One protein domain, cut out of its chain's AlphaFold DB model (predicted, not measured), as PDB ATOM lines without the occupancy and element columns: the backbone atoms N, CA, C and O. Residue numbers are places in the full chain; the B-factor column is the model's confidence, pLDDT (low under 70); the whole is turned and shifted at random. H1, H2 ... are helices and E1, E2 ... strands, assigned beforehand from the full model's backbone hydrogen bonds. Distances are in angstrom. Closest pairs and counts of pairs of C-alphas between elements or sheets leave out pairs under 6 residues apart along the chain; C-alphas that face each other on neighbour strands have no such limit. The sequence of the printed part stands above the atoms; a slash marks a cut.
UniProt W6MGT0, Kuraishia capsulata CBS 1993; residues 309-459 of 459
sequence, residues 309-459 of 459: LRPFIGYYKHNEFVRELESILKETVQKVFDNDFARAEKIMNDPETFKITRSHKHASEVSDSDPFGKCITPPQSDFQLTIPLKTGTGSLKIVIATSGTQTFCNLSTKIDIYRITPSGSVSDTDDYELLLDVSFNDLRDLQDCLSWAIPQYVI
ATOM      1  N   LEU A 309     477.200 405.201 427.249       88.62
ATOM      2  CA  LEU A 309     477.736 404.439 428.381       88.62
ATOM      3  C   LEU A 309     476.643 403.870 429.288       88.62
ATOM      4  O   LEU A 309     476.776 402.747 429.770       88.62
ATOM      5  N   ARG A 310     475.546 404.601 429.510       87.00
ATOM      6  CA  ARG A 310     474.455 404.183 430.408       87.00
ATOM      7  C   ARG A 310     473.851 402.833 430.034       87.00
ATOM      8  O   ARG A 310     473.749 401.995 430.929       87.00
ATOM      9  N   PRO A 311     473.487 402.569 428.763       87.38
ATOM     10  CA  PRO A 311     473.040 401.241 428.373       87.38
ATOM     11  C   PRO A 311     474.082 400.166 428.667       87.38
ATOM     12  O   PRO A 311     473.746 399.154 429.265       87.38
ATOM     13  N   PHE A 312     475.352 400.397 428.325       87.88
ATOM     14  CA  PHE A 312     476.414 399.423 428.575       87.88
ATOM     15  C   PHE A 312     476.531 399.067 430.065       87.88
ATOM     16  O   PHE A 312     476.445 397.893 430.427       87.88
ATOM     17  N   ILE A 313     476.641 400.081 430.927       87.25
ATOM     18  CA  ILE A 313     476.757 399.904 432.380       87.25
ATOM     19  C   ILE A 313     475.491 399.253 432.945       87.25
ATOM     20  O   ILE A 313     475.582 398.317 433.733       87.25
ATOM     21  N   GLY A 314     474.309 399.713 432.529       85.69
ATOM     22  CA  GLY A 314     473.034 399.193 433.018       85.69
ATOM     23  C   GLY A 314     472.801 397.734 432.646       85.69
ATOM     24  O   GLY A 314     472.405 396.946 433.498       85.69
ATOM     25  N   TYR A 315     473.100 397.344 431.405       85.50
ATOM     26  CA  TYR A 315     473.016 395.945 430.979       85.50
ATOM     27  C   TYR A 315     474.041 395.063 431.698       85.50
ATOM     28  O   TYR A 315     473.720 393.926 432.044       85.50
ATOM     29  N   TYR A 316     475.252 395.570 431.952       86.75
ATOM     30  CA  TYR A 316     476.253 394.829 432.717       86.75
ATOM     31  C   TYR A 316     475.802 394.606 434.163       86.75
ATOM     32  O   TYR A 316     475.711 393.460 434.600       86.75
ATOM     33  N   LYS A 317     475.423 395.682 434.866       84.25
ATOM     34  CA  LYS A 317     474.914 395.624 436.245       84.25
ATOM     35  C   LYS A 317     473.677 394.743 436.367       84.25
ATOM     36  O   LYS A 317     473.568 393.966 437.304       84.25
ATOM     37  N   HIS A 318     472.755 394.828 435.408       85.56
ATOM     38  CA  HIS A 318     471.567 393.975 435.378       85.56
ATOM     39  C   HIS A 318     471.932 392.494 435.251       85.56
ATOM     40  O   HIS A 318     471.372 391.662 435.955       85.56
ATOM     41  N   ASN A 319     472.883 392.147 434.380       86.56
ATOM     42  CA  ASN A 319     473.326 390.761 434.224       86.56
ATOM     43  C   ASN A 319     474.053 390.232 435.465       86.56
ATOM     44  O   ASN A 319     473.891 389.060 435.801       86.56
ATOM     45  N   GLU A 320     474.847 391.072 436.122       85.31
ATOM     46  CA  GLU A 320     475.494 390.750 437.394       85.31
ATOM     47  C   GLU A 320     474.445 390.497 438.484       85.31
ATOM     48  O   GLU A 320     474.405 389.409 439.050       85.31
ATOM     49  N   PHE A 321     473.498 391.421 438.650       84.06
ATOM     50  CA  PHE A 321     472.392 391.290 439.598       84.06
ATOM     51  C   PHE A 321     471.542 390.038 439.344       84.06
ATOM     52  O   PHE A 321     471.170 389.333 440.273       84.06
ATOM     53  N   VAL A 322     471.248 389.717 438.079       85.31
ATOM     54  CA  VAL A 322     470.516 388.495 437.701       85.31
ATOM     55  C   VAL A 322     471.269 387.232 438.129       85.31
ATOM     56  O   VAL A 322     470.630 386.281 438.575       85.31
ATOM     57  N   ARG A 323     472.604 387.209 438.015       86.38
ATOM     58  CA  ARG A 323     473.435 386.075 438.457       86.38
ATOM     59  C   ARG A 323     473.474 385.961 439.979       86.38
ATOM     60  O   ARG A 323     473.359 384.858 440.505       86.38
ATOM     61  N   GLU A 324     473.614 387.085 440.675       85.62
ATOM     62  CA  GLU A 324     473.581 387.124 442.140       85.62
ATOM     63  C   GLU A 324     472.220 386.675 442.674       85.62
ATOM     64  O   GLU A 324     472.155 385.820 443.555       85.62
ATOM     65  N   LEU A 325     471.129 387.163 442.081       83.94
ATOM     66  CA  LEU A 325     469.772 386.760 442.427       83.94
ATOM     67  C   LEU A 325     469.545 385.263 442.185       83.94
ATOM     68  O   LEU A 325     468.947 384.597 443.024       83.94
ATOM     69  N   GLU A 326     470.054 384.706 441.084       83.75
ATOM     70  CA  GLU A 326     470.007 383.260 440.840       83.75
ATOM     71  C   GLU A 326     470.746 382.477 441.940       83.75
ATOM     72  O   GLU A 326     470.247 381.455 442.411       83.75
ATOM     73  N   SER A 327     471.902 382.971 442.394       85.81
ATOM     74  CA  SER A 327     472.655 382.371 443.503       85.81
ATOM     75  C   SER A 327     471.910 382.468 444.840       85.81
ATOM     76  O   SER A 327     471.856 381.490 445.584       85.81
ATOM     77  N   ILE A 328     471.289 383.613 445.139       84.62
ATOM     78  CA  ILE A 328     470.484 383.815 446.356       84.62
ATOM     79  C   ILE A 328     469.243 382.912 446.341       84.62
ATOM     80  O   ILE A 328     468.883 382.316 447.358       84.62
ATOM     81  N   LEU A 329     468.593 382.758 445.186       79.88
ATOM     82  CA  LEU A 329     467.465 381.841 445.025       79.88
ATOM     83  C   LEU A 329     467.894 380.379 445.234       79.88
ATOM     84  O   LEU A 329     467.198 379.649 445.934       79.88
ATOM     85  N   LYS A 330     469.071 379.969 444.731       80.50
ATOM     86  CA  LYS A 330     469.664 378.648 445.031       80.50
ATOM     87  C   LYS A 330     469.836 378.432 446.530       80.50
ATOM     88  O   LYS A 330     469.383 377.422 447.067       80.50
ATOM     89  N   GLU A 331     470.446 379.397 447.213       82.88
ATOM     90  CA  GLU A 331     470.719 379.306 448.648       82.88
ATOM     91  C   GLU A 331     469.428 379.260 449.487       82.88
ATOM     92  O   GLU A 331     469.308 378.470 450.425       82.88
ATOM     93  N   THR A 332     468.432 380.083 449.150       78.44
ATOM     94  CA  THR A 332     467.152 380.129 449.877       78.44
ATOM     95  C   THR A 332     466.329 378.857 449.684       78.44
ATOM     96  O   THR A 332     465.825 378.314 450.669       78.44
ATOM     97  N   VAL A 333     466.247 378.318 448.463       75.31
ATOM     98  CA  VAL A 333     465.571 377.035 448.200       75.31
ATOM     99  C   VAL A 333     466.261 375.893 448.950       75.31
ATOM    100  O   VAL A 333     465.586 375.051 449.544       75.31
ATOM    101  N   GLN A 334     467.596 375.888 449.006       76.62
ATOM    102  CA  GLN A 334     468.353 374.885 449.756       76.62
ATOM    103  C   GLN A 334     468.029 374.903 451.260       76.62
ATOM    104  O   GLN A 334     467.839 373.840 451.859       76.62
ATOM    105  N   LYS A 335     467.919 376.093 451.868       77.19
ATOM    106  CA  LYS A 335     467.555 376.245 453.291       77.19
ATOM    107  C   LYS A 335     466.151 375.719 453.597       77.19
ATOM    108  O   LYS A 335     465.931 375.145 454.656       77.19
ATOM    109  N   VAL A 336     465.205 375.893 452.677       72.75
ATOM    110  CA  VAL A 336     463.795 375.507 452.868       72.75
ATOM    111  C   VAL A 336     463.604 373.986 452.896       72.75
ATOM    112  O   VAL A 336     462.765 373.481 453.650       72.75
ATOM    113  N   PHE A 337     464.393 373.248 452.112       69.69
ATOM    114  CA  PHE A 337     464.351 371.782 452.039       69.69
ATOM    115  C   PHE A 337     465.371 371.088 452.958       69.69
ATOM    116  O   PHE A 337     465.761 369.959 452.679       69.69
ATOM    117  N   ASP A 338     465.794 371.735 454.052       66.44
ATOM    118  CA  ASP A 338     466.622 371.122 455.104       66.44
ATOM    119  C   ASP A 338     467.901 370.431 454.558       66.44
ATOM    120  O   ASP A 338     468.313 369.378 455.042       66.44
ATOM    121  N   ASN A 339     468.544 371.035 453.542       62.31
ATOM    122  CA  ASN A 339     469.727 370.527 452.820       62.31
ATOM    123  C   ASN A 339     469.527 369.276 451.940       62.31
ATOM    124  O   ASN A 339     470.513 368.638 451.561       62.31
ATOM    125  N   ASP A 340     468.299 368.937 451.546       63.59
ATOM    126  CA  ASP A 340     468.056 367.881 450.557       63.59
ATOM    127  C   ASP A 340     468.413 368.361 449.132       63.59
ATOM    128  O   ASP A 340     467.568 368.816 448.351       63.59
ATOM    129  N   PHE A 341     469.712 368.299 448.812       60.91
ATOM    130  CA  PHE A 341     470.310 368.777 447.555       60.91
ATOM    131  C   PHE A 341     469.574 368.263 446.316       60.91
ATOM    132  O   PHE A 341     469.323 369.023 445.383       60.91
ATOM    133  N   ALA A 342     469.172 366.990 446.327       61.91
ATOM    134  CA  ALA A 342     468.560 366.343 445.174       61.91
ATOM    135  C   ALA A 342     467.175 366.910 444.832       61.91
ATOM    136  O   ALA A 342     466.781 366.902 443.666       61.91
ATOM    137  N   ARG A 343     466.421 367.403 445.825       63.66
ATOM    138  CA  ARG A 343     465.070 367.947 445.623       63.66
ATOM    139  C   ARG A 343     465.107 369.427 445.243       63.66
ATOM    140  O   ARG A 343     464.351 369.837 444.367       63.66
ATOM    141  N   ALA A 344     466.020 370.190 445.845       60.69
ATOM    142  CA  ALA A 344     466.277 371.583 445.486       60.69
ATOM    143  C   ALA A 344     466.807 371.709 444.045       60.69
ATOM    144  O   ALA A 344     466.300 372.515 443.269       60.69
ATOM    145  N   GLU A 345     467.762 370.860 443.657       63.09
ATOM    146  CA  GLU A 345     468.332 370.857 442.306       63.09
ATOM    147  C   GLU A 345     467.299 370.447 441.244       63.09
ATOM    148  O   GLU A 345     467.270 371.021 440.157       63.09
ATOM    149  N   LYS A 346     466.381 369.526 441.573       65.62
ATOM    150  CA  LYS A 346     465.261 369.166 440.688       65.62
ATOM    151  C   LYS A 346     464.319 370.346 440.439       65.62
ATOM    152  O   LYS A 346     464.078 370.690 439.293       65.62
ATOM    153  N   ILE A 347     463.877 371.028 441.499       65.62
ATOM    154  CA  ILE A 347     462.962 372.184 441.407       65.62
ATOM    155  C   ILE A 347     463.594 373.357 440.640       65.62
ATOM    156  O   ILE A 347     462.891 374.128 439.990       65.62
ATOM    157  N   MET A 348     464.916 373.506 440.695       61.81
ATOM    158  CA  MET A 348     465.616 374.574 439.981       61.81
ATOM    159  C   MET A 348     465.936 374.259 438.521       61.81
ATOM    160  O   MET A 348     466.029 375.184 437.716       61.81
ATOM    161  N   ASN A 349     466.106 372.981 438.182       64.19
ATOM    162  CA  ASN A 349     466.384 372.545 436.815       64.19
ATOM    163  C   ASN A 349     465.108 372.224 436.022       64.19
ATOM    164  O   ASN A 349     465.153 372.193 434.791       64.19
ATOM    165  N   ASP A 350     463.981 372.008 436.705       68.25
ATOM    166  CA  ASP A 350     462.687 371.772 436.075       68.25
ATOM    167  C   ASP A 350     462.128 373.101 435.499       68.25
ATOM    168  O   ASP A 350     461.858 374.055 436.237       68.25
ATOM    169  N   PRO A 351     461.922 373.201 434.169       61.19
ATOM    170  CA  PRO A 351     461.512 374.444 433.505       61.19
ATOM    171  C   PRO A 351     460.068 374.871 433.821       61.19
ATOM    172  O   PRO A 351     459.679 376.000 433.519       61.19
ATOM    173  N   GLU A 352     459.263 373.979 434.410       58.34
ATOM    174  CA  GLU A 352     457.906 374.278 434.887       58.34
ATOM    175  C   GLU A 352     457.908 374.948 436.270       58.34
ATOM    176  O   GLU A 352     457.010 375.731 436.584       58.34
ATOM    177  N   THR A 353     458.926 374.682 437.090       60.56
ATOM    178  CA  THR A 353     459.049 375.218 438.451       60.56
ATOM    179  C   THR A 353     459.972 376.421 438.531       60.56
ATOM    180  O   THR A 353     459.719 377.289 439.362       60.56
ATOM    181  N   PHE A 354     460.988 376.536 437.671       60.88
ATOM    182  CA  PHE A 354     461.849 377.716 437.598       60.88
ATOM    183  C   PHE A 354     461.962 378.237 436.163       60.88
ATOM    184  O   PHE A 354     462.586 377.627 435.294       60.88
ATOM    185  N   LYS A 355     461.372 379.407 435.913       72.00
ATOM    186  CA  LYS A 355     461.397 380.064 434.604       72.00
ATOM    187  C   LYS A 355     461.985 381.461 434.723       72.00
ATOM    188  O   LYS A 355     461.380 382.356 435.311       72.00
ATOM    189  N   ILE A 356     463.140 381.666 434.094       67.19
ATOM    190  CA  ILE A 356     463.709 382.999 433.881       67.19
ATOM    191  C   ILE A 356     463.233 383.497 432.521       67.19
ATOM    192  O   ILE A 356     463.668 383.005 431.479       67.19
ATOM    193  N   THR A 357     462.354 384.493 432.518       72.50
ATOM    194  CA  THR A 357     461.950 385.184 431.292       72.50
ATOM    195  C   THR A 357     462.678 386.518 431.232       72.50
ATOM    196  O   THR A 357     462.426 387.417 432.029       72.50
ATOM    197  N   ARG A 358     463.606 386.662 430.285       64.12
ATOM    198  CA  ARG A 358     464.249 387.954 430.014       64.12
ATOM    199  C   ARG A 358     463.402 388.706 428.999       64.12
ATOM    200  O   ARG A 358     463.173 388.207 427.901       64.12
ATOM    201  N   SER A 359     462.923 389.877 429.383       63.56
ATOM    202  CA  SER A 359     462.051 390.726 428.577       63.56
ATOM    203  C   SER A 359     462.614 392.151 428.529       63.56
ATOM    204  O   SER A 359     463.582 392.491 429.208       63.56
ATOM    205  N   HIS A 360     462.055 393.012 427.687       58.94
ATOM    206  CA  HIS A 360     462.423 394.428 427.653       58.94
ATOM    207  C   HIS A 360     461.181 395.259 427.967       58.94
ATOM    208  O   HIS A 360     460.118 395.025 427.383       58.94
ATOM    209  N   LYS A 361     461.297 396.247 428.869       51.00
ATOM    210  CA  LYS A 361     460.187 397.171 429.143       51.00
ATOM    211  C   LYS A 361     459.811 397.883 427.844       51.00
ATOM    212  O   LYS A 361     460.662 398.512 427.220       51.00
ATOM    213  N   HIS A 362     458.534 397.800 427.467       47.50
ATOM    214  CA  HIS A 362     457.975 398.339 426.218       47.50
ATOM    215  C   HIS A 362     458.371 397.611 424.929       47.50
ATOM    216  O   HIS A 362     458.395 398.237 423.866       47.50
ATOM    217  N   ALA A 363     458.589 396.294 424.988       46.00
ATOM    218  CA  ALA A 363     458.600 395.461 423.792       46.00
ATOM    219  C   ALA A 363     457.204 395.420 423.128       46.00
ATOM    220  O   ALA A 363     456.475 394.440 423.215       46.00
ATOM    221  N   SER A 364     456.792 396.511 422.476       45.22
ATOM    222  CA  SER A 364     455.809 396.419 421.397       45.22
ATOM    223  C   SER A 364     456.415 395.516 420.322       45.22
ATOM    224  O   SER A 364     457.615 395.626 420.062       45.22
ATOM    225  N   GLU A 365     455.615 394.671 419.674       51.56
ATOM    226  CA  GLU A 365     456.038 393.764 418.588       51.56
ATOM    227  C   GLU A 365     456.885 394.465 417.496       51.56
ATOM    228  O   GLU A 365     457.701 393.841 416.827       51.56
ATOM    229  N   VAL A 366     456.768 395.793 417.363       49.75
ATOM    230  CA  VAL A 366     457.537 396.638 416.429       49.75
ATOM    231  C   VAL A 366     458.993 396.881 416.873       49.75
ATOM    232  O   VAL A 366     459.882 397.045 416.039       49.75
ATOM    233  N   SER A 367     459.264 396.891 418.179       50.75
ATOM    234  CA  SER A 367     460.598 397.136 418.758       50.75
ATOM    235  C   SER A 367     461.539 395.931 418.680       50.75
ATOM    236  O   SER A 367     462.747 396.084 418.852       50.75
ATOM    237  N   ASP A 368     461.008 394.747 418.362       52.75
ATOM    238  CA  ASP A 368     461.820 393.544 418.194       52.75
ATOM    239  C   ASP A 368     462.630 393.565 416.879       52.75
ATOM    240  O   ASP A 368     463.653 392.886 416.763       52.75
ATOM    241  N   SER A 369     462.205 394.413 415.927       60.53
ATOM    242  CA  SER A 369     462.808 394.597 414.601       60.53
ATOM    243  C   SER A 369     463.973 395.604 414.574       60.53
ATOM    244  O   SER A 369     464.906 395.424 413.793       60.53
ATOM    245  N   ASP A 370     463.973 396.643 415.430       70.88
ATOM    246  CA  ASP A 370     465.076 397.623 415.486       70.88
ATOM    247  C   ASP A 370     466.070 397.268 416.613       70.88
ATOM    248  O   ASP A 370     465.769 397.496 417.791       70.88
ATOM    249  N   PRO A 371     467.275 396.747 416.300       70.06
ATOM    250  CA  PRO A 371     468.260 396.365 417.313       70.06
ATOM    251  C   PRO A 371     468.698 397.546 418.191       70.06
ATOM    252  O   PRO A 371     469.045 397.351 419.353       70.06
ATOM    253  N   PHE A 372     468.627 398.781 417.682       71.69
ATOM    254  CA  PHE A 372     468.963 399.977 418.459       71.69
ATOM    255  C   PHE A 372     467.878 400.346 419.472       71.69
ATOM    256  O   PHE A 372     468.187 400.904 420.525       71.69
ATOM    257  N   GLY A 373     466.618 400.008 419.184       70.69
ATOM    258  CA  GLY A 373     465.513 400.173 420.125       70.69
ATOM    259  C   GLY A 373     465.740 399.349 421.389       70.69
ATOM    260  O   GLY A 373     465.578 399.870 422.490       70.69
ATOM    261  N   LYS A 374     466.232 398.112 421.232       72.44
ATOM    262  CA  LYS A 374     466.574 397.210 422.346       72.44
ATOM    263  C   LYS A 374     467.671 397.776 423.244       72.44
ATOM    264  O   LYS A 374     467.572 397.705 424.462       72.44
ATOM    265  N   CYS A 375     468.706 398.386 422.668       73.44
ATOM    266  CA  CYS A 375     469.787 398.980 423.458       73.44
ATOM    267  C   CYS A 375     469.344 400.234 424.236       73.44
ATOM    268  O   CYS A 375     469.963 400.582 425.235       73.44
ATOM    269  N   ILE A 376     468.282 400.916 423.796       76.44
ATOM    270  CA  ILE A 376     467.765 402.148 424.420       76.44
ATOM    271  C   ILE A 376     466.629 401.857 425.415       76.44
ATOM    272  O   ILE A 376     466.262 402.733 426.200       76.44
ATOM    273  N   THR A 377     466.081 400.643 425.432       77.88
ATOM    274  CA  THR A 377     465.144 400.218 426.473       77.88
ATOM    275  C   THR A 377     465.895 399.580 427.642       77.88
ATOM    276  O   THR A 377     466.853 398.827 427.433       77.88
ATOM    277  N   PRO A 378     465.505 399.879 428.895       78.25
ATOM    278  CA  PRO A 378     466.100 399.227 430.050       78.25
ATOM    279  C   PRO A 378     465.750 397.729 430.046       78.25
ATOM    280  O   PRO A 378     464.611 397.366 429.713       78.25
ATOM    281  N   PRO A 379     466.698 396.852 430.421       79.38
ATOM    282  CA  PRO A 379     466.423 395.428 430.536       79.38
ATOM    283  C   PRO A 379     465.379 395.149 431.624       79.38
ATOM    284  O   PRO A 379     465.282 395.864 432.631       79.38
ATOM    285  N   GLN A 380     464.600 394.090 431.412       80.44
ATOM    286  CA  GLN A 380     463.714 393.498 432.404       80.44
ATOM    287  C   GLN A 380     463.989 391.990 432.496       80.44
ATOM    288  O   GLN A 380     464.327 391.308 431.528       80.44
ATOM    289  N   SER A 381     463.937 391.436 433.695       82.38
ATOM    290  CA  SER A 381     464.049 389.996 433.894       82.38
ATOM    291  C   SER A 381     463.069 389.574 434.959       82.38
ATOM    292  O   SER A 381     463.123 390.066 436.084       82.38
ATOM    293  N   ASP A 382     462.183 388.673 434.564       82.19
ATOM    294  CA  ASP A 382     461.126 388.140 435.398       82.19
ATOM    295  C   ASP A 382     461.514 386.709 435.778       82.19
ATOM    296  O   ASP A 382     461.665 385.837 434.916       82.19
ATOM    297  N   PHE A 383     461.707 386.468 437.069       79.12
ATOM    298  CA  PHE A 383     461.927 385.140 437.626       79.12
ATOM    299  C   PHE A 383     460.598 384.616 438.140       79.12
ATOM    300  O   PHE A 383     459.928 385.289 438.918       79.12
ATOM    301  N   GLN A 384     460.217 383.421 437.712       80.75
ATOM    302  CA  GLN A 384     459.054 382.715 438.227       80.75
ATOM    303  C   GLN A 384     459.543 381.442 438.904       80.75
ATOM    304  O   GLN A 384     460.182 380.613 438.256       80.75
ATOM    305  N   LEU A 385     459.265 381.312 440.198       77.50
ATOM    306  CA  LEU A 385     459.618 380.153 441.008       77.50
ATOM    307  C   LEU A 385     458.350 379.569 441.637       77.50
ATOM    308  O   LEU A 385     457.654 380.266 442.368       77.50
ATOM    309  N   THR A 386     458.066 378.297 441.378       76.00
ATOM    310  CA  THR A 386     456.925 377.566 441.941       76.00
ATOM    311  C   THR A 386     457.434 376.495 442.906       76.00
ATOM    312  O   THR A 386     458.083 375.540 442.486       76.00
ATOM    313  N   ILE A 387     457.144 376.642 444.200       73.56
ATOM    314  CA  ILE A 387     457.595 375.746 445.275       73.56
ATOM    315  C   ILE A 387     456.395 374.960 445.827       73.56
ATOM    316  O   ILE A 387     455.407 375.575 446.221       73.56
ATOM    317  N   PRO A 388     456.429 373.620 445.910       71.12
ATOM    318  CA  PRO A 388     455.371 372.853 446.574       71.12
ATOM    319  C   PRO A 388     455.419 373.025 448.106       71.12
ATOM    320  O   PRO A 388     456.499 372.986 448.695       71.12
ATOM    321  N   LEU A 389     454.261 373.171 448.769       70.38
ATOM    322  CA  LEU A 389     454.183 373.260 450.239       70.38
ATOM    323  C   LEU A 389     454.529 371.913 450.907       70.38
ATOM    324  O   LEU A 389     454.184 370.849 450.384       70.38
ATOM    325  N   LYS A 390     455.139 371.942 452.109       64.00
ATOM    326  CA  LYS A 390     455.496 370.720 452.873       64.00
ATOM    327  C   LYS A 390     454.270 369.862 453.242       64.00
ATOM    328  O   LYS A 390     454.398 368.653 453.413       64.00
ATOM    329  N   THR A 391     453.084 370.466 453.314       58.66
ATOM    330  CA  THR A 391     451.803 369.825 453.666       58.66
ATOM    331  C   THR A 391     451.098 369.119 452.499       58.66
ATOM    332  O   THR A 391     450.108 368.424 452.719       58.66
ATOM    333  N   GLY A 392     451.602 369.244 451.264       57.41
ATOM    334  CA  GLY A 392     451.104 368.516 450.089       57.41
ATOM    335  C   GLY A 392     449.818 369.059 449.445       57.41
ATOM    336  O   GLY A 392     449.428 368.563 448.393       57.41
ATOM    337  N   THR A 393     449.176 370.085 450.014       57.84
ATOM    338  CA  THR A 393     447.908 370.666 449.523       57.84
ATOM    339  C   THR A 393     448.070 372.100 448.995       57.84
ATOM    340  O   THR A 393     447.306 372.998 449.344       57.84
ATOM    341  N   GLY A 394     449.074 372.332 448.144       65.50
ATOM    342  CA  GLY A 394     449.259 373.603 447.430       65.50
ATOM    343  C   GLY A 394     450.684 373.870 446.961       65.50
ATOM    344  O   GLY A 394     451.624 373.169 447.346       65.50
ATOM    345  N   SER A 395     450.842 374.908 446.143       74.19
ATOM    346  CA  SER A 395     452.138 375.441 445.711       74.19
ATOM    347  C   SER A 395     452.218 376.954 445.937       74.19
ATOM    348  O   SER A 395     451.213 377.655 446.002       74.19
ATOM    349  N   LEU A 396     453.428 377.465 446.119       77.12
ATOM    350  CA  LEU A 396     453.751 378.876 446.274       77.12
ATOM    351  C   LEU A 396     454.401 379.356 444.978       77.12
ATOM    352  O   LEU A 396     455.415 378.796 444.572       77.12
ATOM    353  N   LYS A 397     453.851 380.383 444.336       80.88
ATOM    354  CA  LYS A 397     454.409 380.992 443.126       80.88
ATOM    355  C   LYS A 397     454.996 382.355 443.464       80.88
ATOM    356  O   LYS A 397     454.275 383.269 443.841       80.88
ATOM    357  N   ILE A 398     456.300 382.496 443.295       79.25
ATOM    358  CA  ILE A 398     457.055 383.724 443.527       79.25
ATOM    359  C   ILE A 398     457.414 384.311 442.165       79.25
ATOM    360  O   ILE A 398     458.024 383.636 441.335       79.25
ATOM    361  N   VAL A 399     457.031 385.562 441.930       82.31
ATOM    362  CA  VAL A 399     457.359 386.319 440.722       82.31
ATOM    363  C   VAL A 399     458.249 387.491 441.116       82.31
ATOM    364  O   VAL A 399     457.824 388.376 441.851       82.31
ATOM    365  N   ILE A 400     459.491 387.501 440.635       80.50
ATOM    366  CA  ILE A 400     460.453 388.580 440.884       80.50
ATOM    367  C   ILE A 400     460.720 389.296 439.567       80.50
ATOM    368  O   ILE A 400     461.384 388.750 438.688       80.50
ATOM    369  N   ALA A 401     460.222 390.520 439.428       82.31
ATOM    370  CA  ALA A 401     460.446 391.361 438.261       82.31
ATOM    371  C   ALA A 401     461.567 392.365 438.555       82.31
ATOM    372  O   ALA A 401     461.368 393.357 439.258       82.31
ATOM    373  N   THR A 402     462.754 392.120 438.007       81.31
ATOM    374  CA  THR A 402     463.898 393.038 438.087       81.31
ATOM    375  C   THR A 402     463.929 393.920 436.855       81.31
ATOM    376  O   THR A 402     463.883 393.420 435.729       81.31
ATOM    377  N   SER A 403     464.050 395.233 437.029       80.25
ATOM    378  CA  SER A 403     464.176 396.139 435.895       80.25
ATOM    379  C   SER A 403     465.039 397.359 436.179       80.25
ATOM    380  O   SER A 403     465.003 397.928 437.267       80.25
ATOM    381  N   GLY A 404     465.762 397.804 435.149       73.25
ATOM    382  CA  GLY A 404     466.461 399.082 435.168       73.25
ATOM    383  C   GLY A 404     465.507 400.279 435.229       73.25
ATOM    384  O   GLY A 404     464.460 400.322 434.575       73.25
ATOM    385  N   THR A 405     465.898 401.293 435.996       73.62
ATOM    386  CA  THR A 405     465.263 402.618 435.969       73.62
ATOM    387  C   THR A 405     465.489 403.310 434.617       73.62
ATOM    388  O   THR A 405     466.342 402.910 433.825       73.62
ATOM    389  N   GLN A 406     464.787 404.419 434.355       66.88
ATOM    390  CA  GLN A 406     464.973 405.225 433.131       66.88
ATOM    391  C   GLN A 406     466.409 405.755 432.946       66.88
ATOM    392  O   GLN A 406     466.790 406.160 431.849       66.88
ATOM    393  N   THR A 407     467.213 405.753 434.012       66.81
ATOM    394  CA  THR A 407     468.623 406.164 433.985       66.81
ATOM    395  C   THR A 407     469.592 405.011 433.714       66.81
ATOM    396  O   THR A 407     470.790 405.266 433.615       66.81
ATOM    397  N   PHE A 408     469.098 403.770 433.584       71.75
ATOM    398  CA  PHE A 408     469.841 402.506 433.443       71.75
ATOM    399  C   PHE A 408     470.749 402.111 434.616       71.75
ATOM    400  O   PHE A 408     471.068 400.936 434.754       71.75
ATOM    401  N   CYS A 409     471.168 403.058 435.453       70.50
ATOM    402  CA  CYS A 409     472.207 402.836 436.459       70.50
ATOM    403  C   CYS A 409     471.678 402.195 437.746       70.50
ATOM    404  O   CYS A 409     472.414 401.450 438.393       70.50
ATOM    405  N   ASN A 410     470.416 402.472 438.088       79.00
ATOM    406  CA  ASN A 410     469.744 401.905 439.255       79.00
ATOM    407  C   ASN A 410     468.795 400.790 438.821       79.00
ATOM    408  O   ASN A 410     468.073 400.950 437.827       79.00
ATOM    409  N   LEU A 411     468.776 399.710 439.595       80.62
ATOM    410  CA  LEU A 411     467.861 398.587 439.445       80.62
ATOM    411  C   LEU A 411     466.725 398.730 440.461       80.62
ATOM    412  O   LEU A 411     466.935 399.183 441.582       80.62
ATOM    413  N   SER A 412     465.520 398.373 440.041       83.44
ATOM    414  CA  SER A 412     464.344 398.264 440.901       83.44
ATOM    415  C   SER A 412     463.772 396.866 440.734       83.44
ATOM    416  O   SER A 412     463.526 396.445 439.595       83.44
ATOM    417  N   THR A 413     463.533 396.177 441.841       83.19
ATOM    418  CA  THR A 413     463.037 394.804 441.841       83.19
ATOM    419  C   THR A 413     461.702 394.738 442.557       83.19
ATOM    420  O   THR A 413     461.587 395.179 443.694       83.19
ATOM    421  N   LYS A 414     460.680 394.203 441.892       85.56
ATOM    422  CA  LYS A 414     459.361 393.950 442.475       85.56
ATOM    423  C   LYS A 414     459.223 392.463 442.777       85.56
ATOM    424  O   LYS A 414     459.574 391.652 441.922       85.56
ATOM    425  N   ILE A 415     458.730 392.119 443.960       84.94
ATOM    426  CA  ILE A 415     458.452 390.742 444.372       84.94
ATOM    427  C   ILE A 415     456.956 390.611 444.625       84.94
ATOM    428  O   ILE A 415     456.417 391.310 445.480       84.94
ATOM    429  N   ASP A 416     456.337 389.668 443.920       83.75
ATOM    430  CA  ASP A 416     454.952 389.261 444.113       83.75
ATOM    431  C   ASP A 416     454.925 387.775 444.522       83.75
ATOM    432  O   ASP A 416     455.442 386.915 443.804       83.75
ATOM    433  N   ILE A 417     454.348 387.456 445.686       82.19
ATOM    434  CA  ILE A 417     454.203 386.072 446.176       82.19
ATOM    435  C   ILE A 417     452.730 385.681 446.144       82.19
ATOM    436  O   ILE A 417     451.897 386.339 446.766       82.19
ATOM    437  N   TYR A 418     452.425 384.574 445.473       82.94
ATOM    438  CA  TYR A 418     451.086 384.013 445.353       82.94
ATOM    439  C   TYR A 418     451.010 382.626 445.986       82.94
ATOM    440  O   TYR A 418     451.895 381.792 445.778       82.94
ATOM    441  N   ARG A 419     449.921 382.340 446.697       79.56
ATOM    442  CA  ARG A 419     449.559 380.981 447.108       79.56
ATOM    443  C   ARG A 419     448.607 380.378 446.082       79.56
ATOM    444  O   ARG A 419     447.608 381.000 445.742       79.56
ATOM    445  N   ILE A 420     448.921 379.171 445.624       77.25
ATOM    446  CA  ILE A 420     448.079 378.357 444.752       77.25
ATOM    447  C   ILE A 420     447.485 377.243 445.612       77.25
ATOM    448  O   ILE A 420     448.181 376.310 446.032       77.25
ATOM    449  N   THR A 421     446.192 377.345 445.902       69.31
ATOM    450  CA  THR A 421     445.425 376.246 446.496       69.31
ATOM    451  C   THR A 421     444.787 375.422 445.382       69.31
ATOM    452  O   THR A 421     444.131 376.014 444.527       69.31
ATOM    453  N   PRO A 422     444.921 374.083 445.372       61.97
ATOM    454  CA  PRO A 422     444.226 373.256 444.399       61.97
ATOM    455  C   PRO A 422     442.726 373.334 444.701       61.97
ATOM    456  O   PRO A 422     442.247 372.759 445.682       61.97
ATOM    457  N   SER A 423     441.986 374.097 443.900       51.94
ATOM    458  CA  SER A 423     440.538 374.199 444.019       51.94
ATOM    459  C   SER A 423     439.915 372.868 443.582       51.94
ATOM    460  O   SER A 423     440.166 372.338 442.504       51.94
ATOM    461  N   GLY A 424     439.101 372.272 444.455       46.75
ATOM    462  CA  GLY A 424     438.417 371.000 444.208       46.75
ATOM    463  C   GLY A 424     437.235 371.092 443.234       46.75
ATOM    464  O   GLY A 424     436.287 370.322 443.376       46.75
ATOM    465  N   SER A 425     437.229 372.026 442.277       39.25
ATOM    466  CA  SER A 425     436.106 372.206 441.352       39.25
ATOM    467  C   SER A 425     436.528 372.647 439.952       39.25
ATOM    468  O   SER A 425     437.415 373.468 439.771       39.25
ATOM    469  N   VAL A 426     435.827 372.073 438.975       45.16
ATOM    470  CA  VAL A 426     436.071 372.042 437.527       45.16
ATOM    471  C   VAL A 426     435.883 373.415 436.857       45.16
ATOM    472  O   VAL A 426     434.918 373.641 436.127       45.16
ATOM    473  N   SER A 427     436.816 374.333 437.080       40.66
ATOM    474  CA  SER A 427     437.025 375.512 436.231       40.66
ATOM    475  C   SER A 427     438.493 375.934 436.303       40.66
ATOM    476  O   SER A 427     438.996 376.116 437.405       40.66
ATOM    477  N   ASP A 428     439.143 376.078 435.142       41.50
ATOM    478  CA  ASP A 428     440.570 376.393 434.881       41.50
ATOM    479  C   ASP A 428     441.068 377.754 435.432       41.50
ATOM    480  O   ASP A 428     441.847 378.471 434.801       41.50
ATOM    481  N   THR A 429     440.623 378.155 436.613       44.75
ATOM    482  CA  THR A 429     441.127 379.324 437.324       44.75
ATOM    483  C   THR A 429     441.663 378.852 438.661       44.75
ATOM    484  O   THR A 429     440.909 378.697 439.619       44.75
ATOM    485  N   ASP A 430     442.970 378.591 438.704       52.88
ATOM    486  CA  ASP A 430     443.705 378.508 439.962       52.88
ATOM    487  C   ASP A 430     443.419 379.791 440.758       52.88
ATOM    488  O   ASP A 430     443.666 380.897 440.267       52.88
ATOM    489  N   ASP A 431     442.867 379.664 441.964       60.97
ATOM    490  CA  ASP A 431     442.658 380.812 442.843       60.97
ATOM    491  C   ASP A 431     444.029 381.269 443.369       60.97
ATOM    492  O   ASP A 431     444.676 380.577 444.160       60.97
ATOM    493  N   TYR A 432     444.491 382.427 442.891       68.88
ATOM    494  CA  TYR A 432     445.736 383.060 443.324       68.88
ATOM    495  C   TYR A 432     445.459 384.005 444.498       68.88
ATOM    496  O   TYR A 432     444.873 385.073 444.318       68.88
ATOM    497  N   GLU A 433     445.935 383.659 445.692       76.38
ATOM    498  CA  GLU A 433     445.943 384.583 446.831       76.38
ATOM    499  C   GLU A 433     447.276 385.346 446.858       76.38
ATOM    500  O   GLU A 433     448.338 384.735 446.994       76.38
ATOM    501  N   LEU A 434     447.241 386.675 446.696       80.25
ATOM    502  CA  LEU A 434     448.426 387.533 446.808       80.25
ATOM    503  C   LEU A 434     448.808 387.676 448.286       80.25
ATOM    504  O   LEU A 434     448.076 388.284 449.065       80.25
ATOM    505  N   LEU A 435     449.967 387.139 448.657       77.50
ATOM    506  CA  LEU A 435     450.481 387.166 450.025       77.50
ATOM    507  C   LEU A 435     451.406 388.358 450.286       77.50
ATOM    508  O   LEU A 435     451.433 388.880 451.399       77.50
ATOM    509  N   LEU A 436     452.177 388.777 449.279       81.12
ATOM    510  CA  LEU A 436     453.181 389.832 449.411       81.12
ATOM    511  C   LEU A 436     453.340 390.594 448.089       81.12
ATOM    512  O   LEU A 436     453.488 389.956 447.050       81.12
ATOM    513  N   ASP A 437     453.346 391.928 448.156       85.56
ATOM    514  CA  ASP A 437     453.703 392.850 447.064       85.56
ATOM    515  C   ASP A 437     454.654 393.915 447.631       85.56
ATOM    516  O   ASP A 437     454.239 394.781 448.407       85.56
ATOM    517  N   VAL A 438     455.949 393.803 447.317       85.69
ATOM    518  CA  VAL A 438     456.986 394.728 447.805       85.69
ATOM    519  C   VAL A 438     458.000 395.042 446.705       85.69
ATOM    520  O   VAL A 438     458.381 394.183 445.908       85.69
ATOM    521  N   SER A 439     458.472 396.292 446.675       84.81
ATOM    522  CA  SER A 439     459.521 396.766 445.769       84.81
ATOM    523  C   SER A 439     460.803 397.133 446.515       84.81
ATOM    524  O   SER A 439     460.762 397.923 447.458       84.81
ATOM    525  N   PHE A 440     461.939 396.651 446.024       83.25
ATOM    526  CA  PHE A 440     463.266 396.879 446.585       83.25
ATOM    527  C   PHE A 440     464.182 397.584 445.581       83.25
ATOM    528  O   PHE A 440     464.046 397.414 444.367       83.25
ATOM    529  N   ASN A 441     465.133 398.360 446.102       82.19
ATOM    530  CA  ASN A 441     466.212 398.971 445.317       82.19
ATOM    531  C   ASN A 441     467.587 398.361 445.636       82.19
ATOM    532  O   ASN A 441     468.496 398.477 444.820       82.19
ATOM    533  N   ASP A 442     467.737 397.731 446.805       82.25
ATOM    534  CA  ASP A 442     468.961 397.049 447.226       82.25
ATOM    535  C   ASP A 442     468.769 395.524 447.161       82.25
ATOM    536  O   ASP A 442     467.685 395.001 447.437       82.25
ATOM    537  N   LEU A 443     469.832 394.811 446.786       80.50
ATOM    538  CA  LEU A 443     469.879 393.351 446.754       80.50
ATOM    539  C   LEU A 443     469.806 392.768 448.171       80.50
ATOM    540  O   LEU A 443     469.188 391.725 448.368       80.50
ATOM    541  N   ARG A 444     470.427 393.427 449.157       84.38
ATOM    542  CA  ARG A 444     470.497 392.916 450.537       84.38
ATOM    543  C   ARG A 444     469.123 392.858 451.189       84.38
ATOM    544  O   ARG A 444     468.734 391.813 451.697       84.38
ATOM    545  N   ASP A 445     468.354 393.936 451.065       84.44
ATOM    546  CA  ASP A 445     466.976 393.995 451.561       84.44
ATOM    547  C   ASP A 445     466.098 392.918 450.903       84.44
ATOM    548  O   ASP A 445     465.245 392.302 451.546       84.44
ATOM    549  N   LEU A 446     466.332 392.661 449.611       84.31
ATOM    550  CA  LEU A 446     465.652 391.607 448.869       84.31
ATOM    551  C   LEU A 446     466.049 390.210 449.367       84.31
ATOM    552  O   LEU A 446     465.180 389.354 449.522       84.31
ATOM    553  N   GLN A 447     467.332 389.973 449.645       85.12
ATOM    554  CA  GLN A 447     467.816 388.715 450.211       85.12
ATOM    555  C   GLN A 447     467.199 388.457 451.589       85.12
ATOM    556  O   GLN A 447     466.698 387.357 451.830       85.12
ATOM    557  N   ASP A 448     467.180 389.464 452.461       85.94
ATOM    558  CA  ASP A 448     466.583 389.365 453.792       85.94
ATOM    559  C   ASP A 448     465.082 389.070 453.692       85.94
ATOM    560  O   ASP A 448     464.588 388.138 454.334       85.94
ATOM    561  N   CYS A 449     464.370 389.774 452.805       85.19
ATOM    562  CA  CYS A 449     462.953 389.532 452.550       85.19
ATOM    563  C   CYS A 449     462.681 388.110 452.038       85.19
ATOM    564  O   CYS A 449     461.805 387.435 452.575       85.19
ATOM    565  N   LEU A 450     463.442 387.620 451.053       82.69
ATOM    566  CA  LEU A 450     463.291 386.255 450.533       82.69
ATOM    567  C   LEU A 450     463.630 385.202 451.593       82.69
ATOM    568  O   LEU A 450     462.918 384.205 451.725       82.69
ATOM    569  N   SER A 451     464.685 385.431 452.377       83.44
ATOM    570  CA  SER A 451     465.095 384.525 453.452       83.44
ATOM    571  C   SER A 451     464.052 384.417 454.565       83.44
ATOM    572  O   SER A 451     463.937 383.364 455.183       83.44
ATOM    573  N   TRP A 452     463.273 385.477 454.793       84.31
ATOM    574  CA  TRP A 452     462.181 385.499 455.761       84.31
ATOM    575  C   TRP A 452     460.873 384.940 455.181       84.31
ATOM    576  O   TRP A 452     460.240 384.074 455.786       84.31
ATOM    577  N   ALA A 453     460.478 385.399 453.992       80.94
ATOM    578  CA  ALA A 453     459.183 385.082 453.402       80.94
ATOM    579  C   ALA A 453     459.075 383.602 453.013       80.94
ATOM    580  O   ALA A 453     458.064 382.964 453.297       80.94
ATOM    581  N   ILE A 454     460.109 383.027 452.387       77.88
ATOM    582  CA  ILE A 454     460.006 381.663 451.852       77.88
ATOM    583  C   ILE A 454     459.813 380.629 452.978       77.88
ATOM    584  O   ILE A 454     458.864 379.852 452.886       77.88
ATOM    585  N   PRO A 455     460.600 380.608 454.074       76.75
ATOM    586  CA  PRO A 455     460.341 379.691 455.183       76.75
ATOM    587  C   PRO A 455     458.976 379.911 455.840       76.75
ATOM    588  O   PRO A 455     458.306 378.942 456.181       76.75
ATOM    589  N   GLN A 456     458.542 381.167 455.989       79.12
ATOM    590  CA  GLN A 456     457.292 381.485 456.677       79.12
ATOM    591  C   GLN A 456     456.040 381.038 455.908       79.12
ATOM    592  O   GLN A 456     455.037 380.715 456.538       79.12
ATOM    593  N   TYR A 457     456.088 381.005 454.572       72.88
ATOM    594  CA  TYR A 457     454.954 380.595 453.735       72.88
ATOM    595  C   TYR A 457     455.034 379.144 453.221       72.88
ATOM    596  O   TYR A 457     454.057 378.657 452.649       72.88
ATOM    597  N   VAL A 458     456.173 378.454 453.388       67.94
ATOM    598  CA  VAL A 458     456.356 377.046 452.969       67.94
ATOM    599  C   VAL A 458     456.097 376.036 454.102       67.94
ATOM    600  O   VAL A 458     455.720 374.894 453.805       67.94
ATOM    601  N   ILE A 459     456.307 376.430 455.367       58.31
ATOM    602  CA  ILE A 459     455.905 375.665 456.567       58.31
ATOM    603  C   ILE A 459     454.379 375.678 456.678       58.31
ATOM    604  O   ILE A 459     453.810 374.580 456.883       58.31
TER     605      ILE A 459
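AT A GLANCE: This is residues 309 to 459 of the 459 residues of a protein of Kuraishia capsulata CBS 1993 (UniProt W6MGT0). What is the overall picture? A twisted sheet of five strands is covered on one face by two helices side by side, H1 and H4, which run along its strands; no named helix covers the other face. The short H2 folds back from the end of H1 near one end of the sheet, the short H3 sits near the other end, and residues 424 to 429 stick out. What is it made of? The 151 printed residues include four named helices and five named strands, in the order H1 H2 E1 H3 E2 E3 E4 E5 H4, with the antiparallel sheet E1 E2 E3 E4 E5; the class is mixed. The whole is compact, with a radius of gyration of the C-alphas of 17.0 A and spans of 50 by 36 by 27 A.

IN THESE COORDINATES: Where do the helices lie? H1, residues 309 to 336, begins at C-alpha 309 (477.736, 404.439, 428.381) and is 40.4 A long. H2 is residues 341 to 349, and H3 is residues 371 to 376. H4, residues 443 to 458, is 22.1 A long and ends at C-alpha 458 (456.356, 377.046, 452.969). Where are the strands? E1 is residues 354 to 360, 19.5 A; E2 is 379 to 388, 29.8 A; E3 is 395 to 404, 29.6 A; E4 is 411 to 421, 32.4 A; and E5 is 431 to 440, 26.4 A.

HOW THE PARTS SIT: How are the strands joined? E2 E3 E4 E5 form a meander, each strand the antiparallel neighbour of the one before, and E1 is an edge strand beside E2. Within hydrogen-bond range are N 357 and O 382, 2.8 A, for E1 and E2; N 383 and O 400, 2.8 A, for E2 and E3; N 399 and O 416, 2.8 A, for E3 and E4; and N 415 and O 438, 2.9 A, for E4 and E5. How do H1 and H4 stand? In two layers, helices on one face of a sheet, H1 is over E2 and E3 at a height of 8.9 A, and H4 is over E3 and E4 at 9.4 A. They touch, closest at the C-alphas of Val 336 and Pro 455, 5.9 A, with a shallow tilt of 31 degrees, the same way. Where are H2 and H3? H1, with residues 330 to 334 alone, touches H2 in a helical hairpin, closest at the C-alphas of Gln 334 and Ala 344, 5.8 A. H3 is close to H1 but not clearly touching, the closest C-alphas being those of Pro 311 and Cys 375, 6.3 A. Are the helix backbones complete? Every O i to N i+4 pair is within hydrogen-bond range in H1, H2 and H3, and 11 of 12 are in H4.

THE WHOLE: How far does it reach? The two C-alphas farthest apart, those of Leu 309 and Ser 425, are 54.2 A apart. Is the printed part unbroken? It has no cut, and no link is long. Where is confidence low? The mean pLDDT of the printed part is 72.8, and 52 residues are under 70, among them 337 to 354, 358 to 369 and 421 to 432.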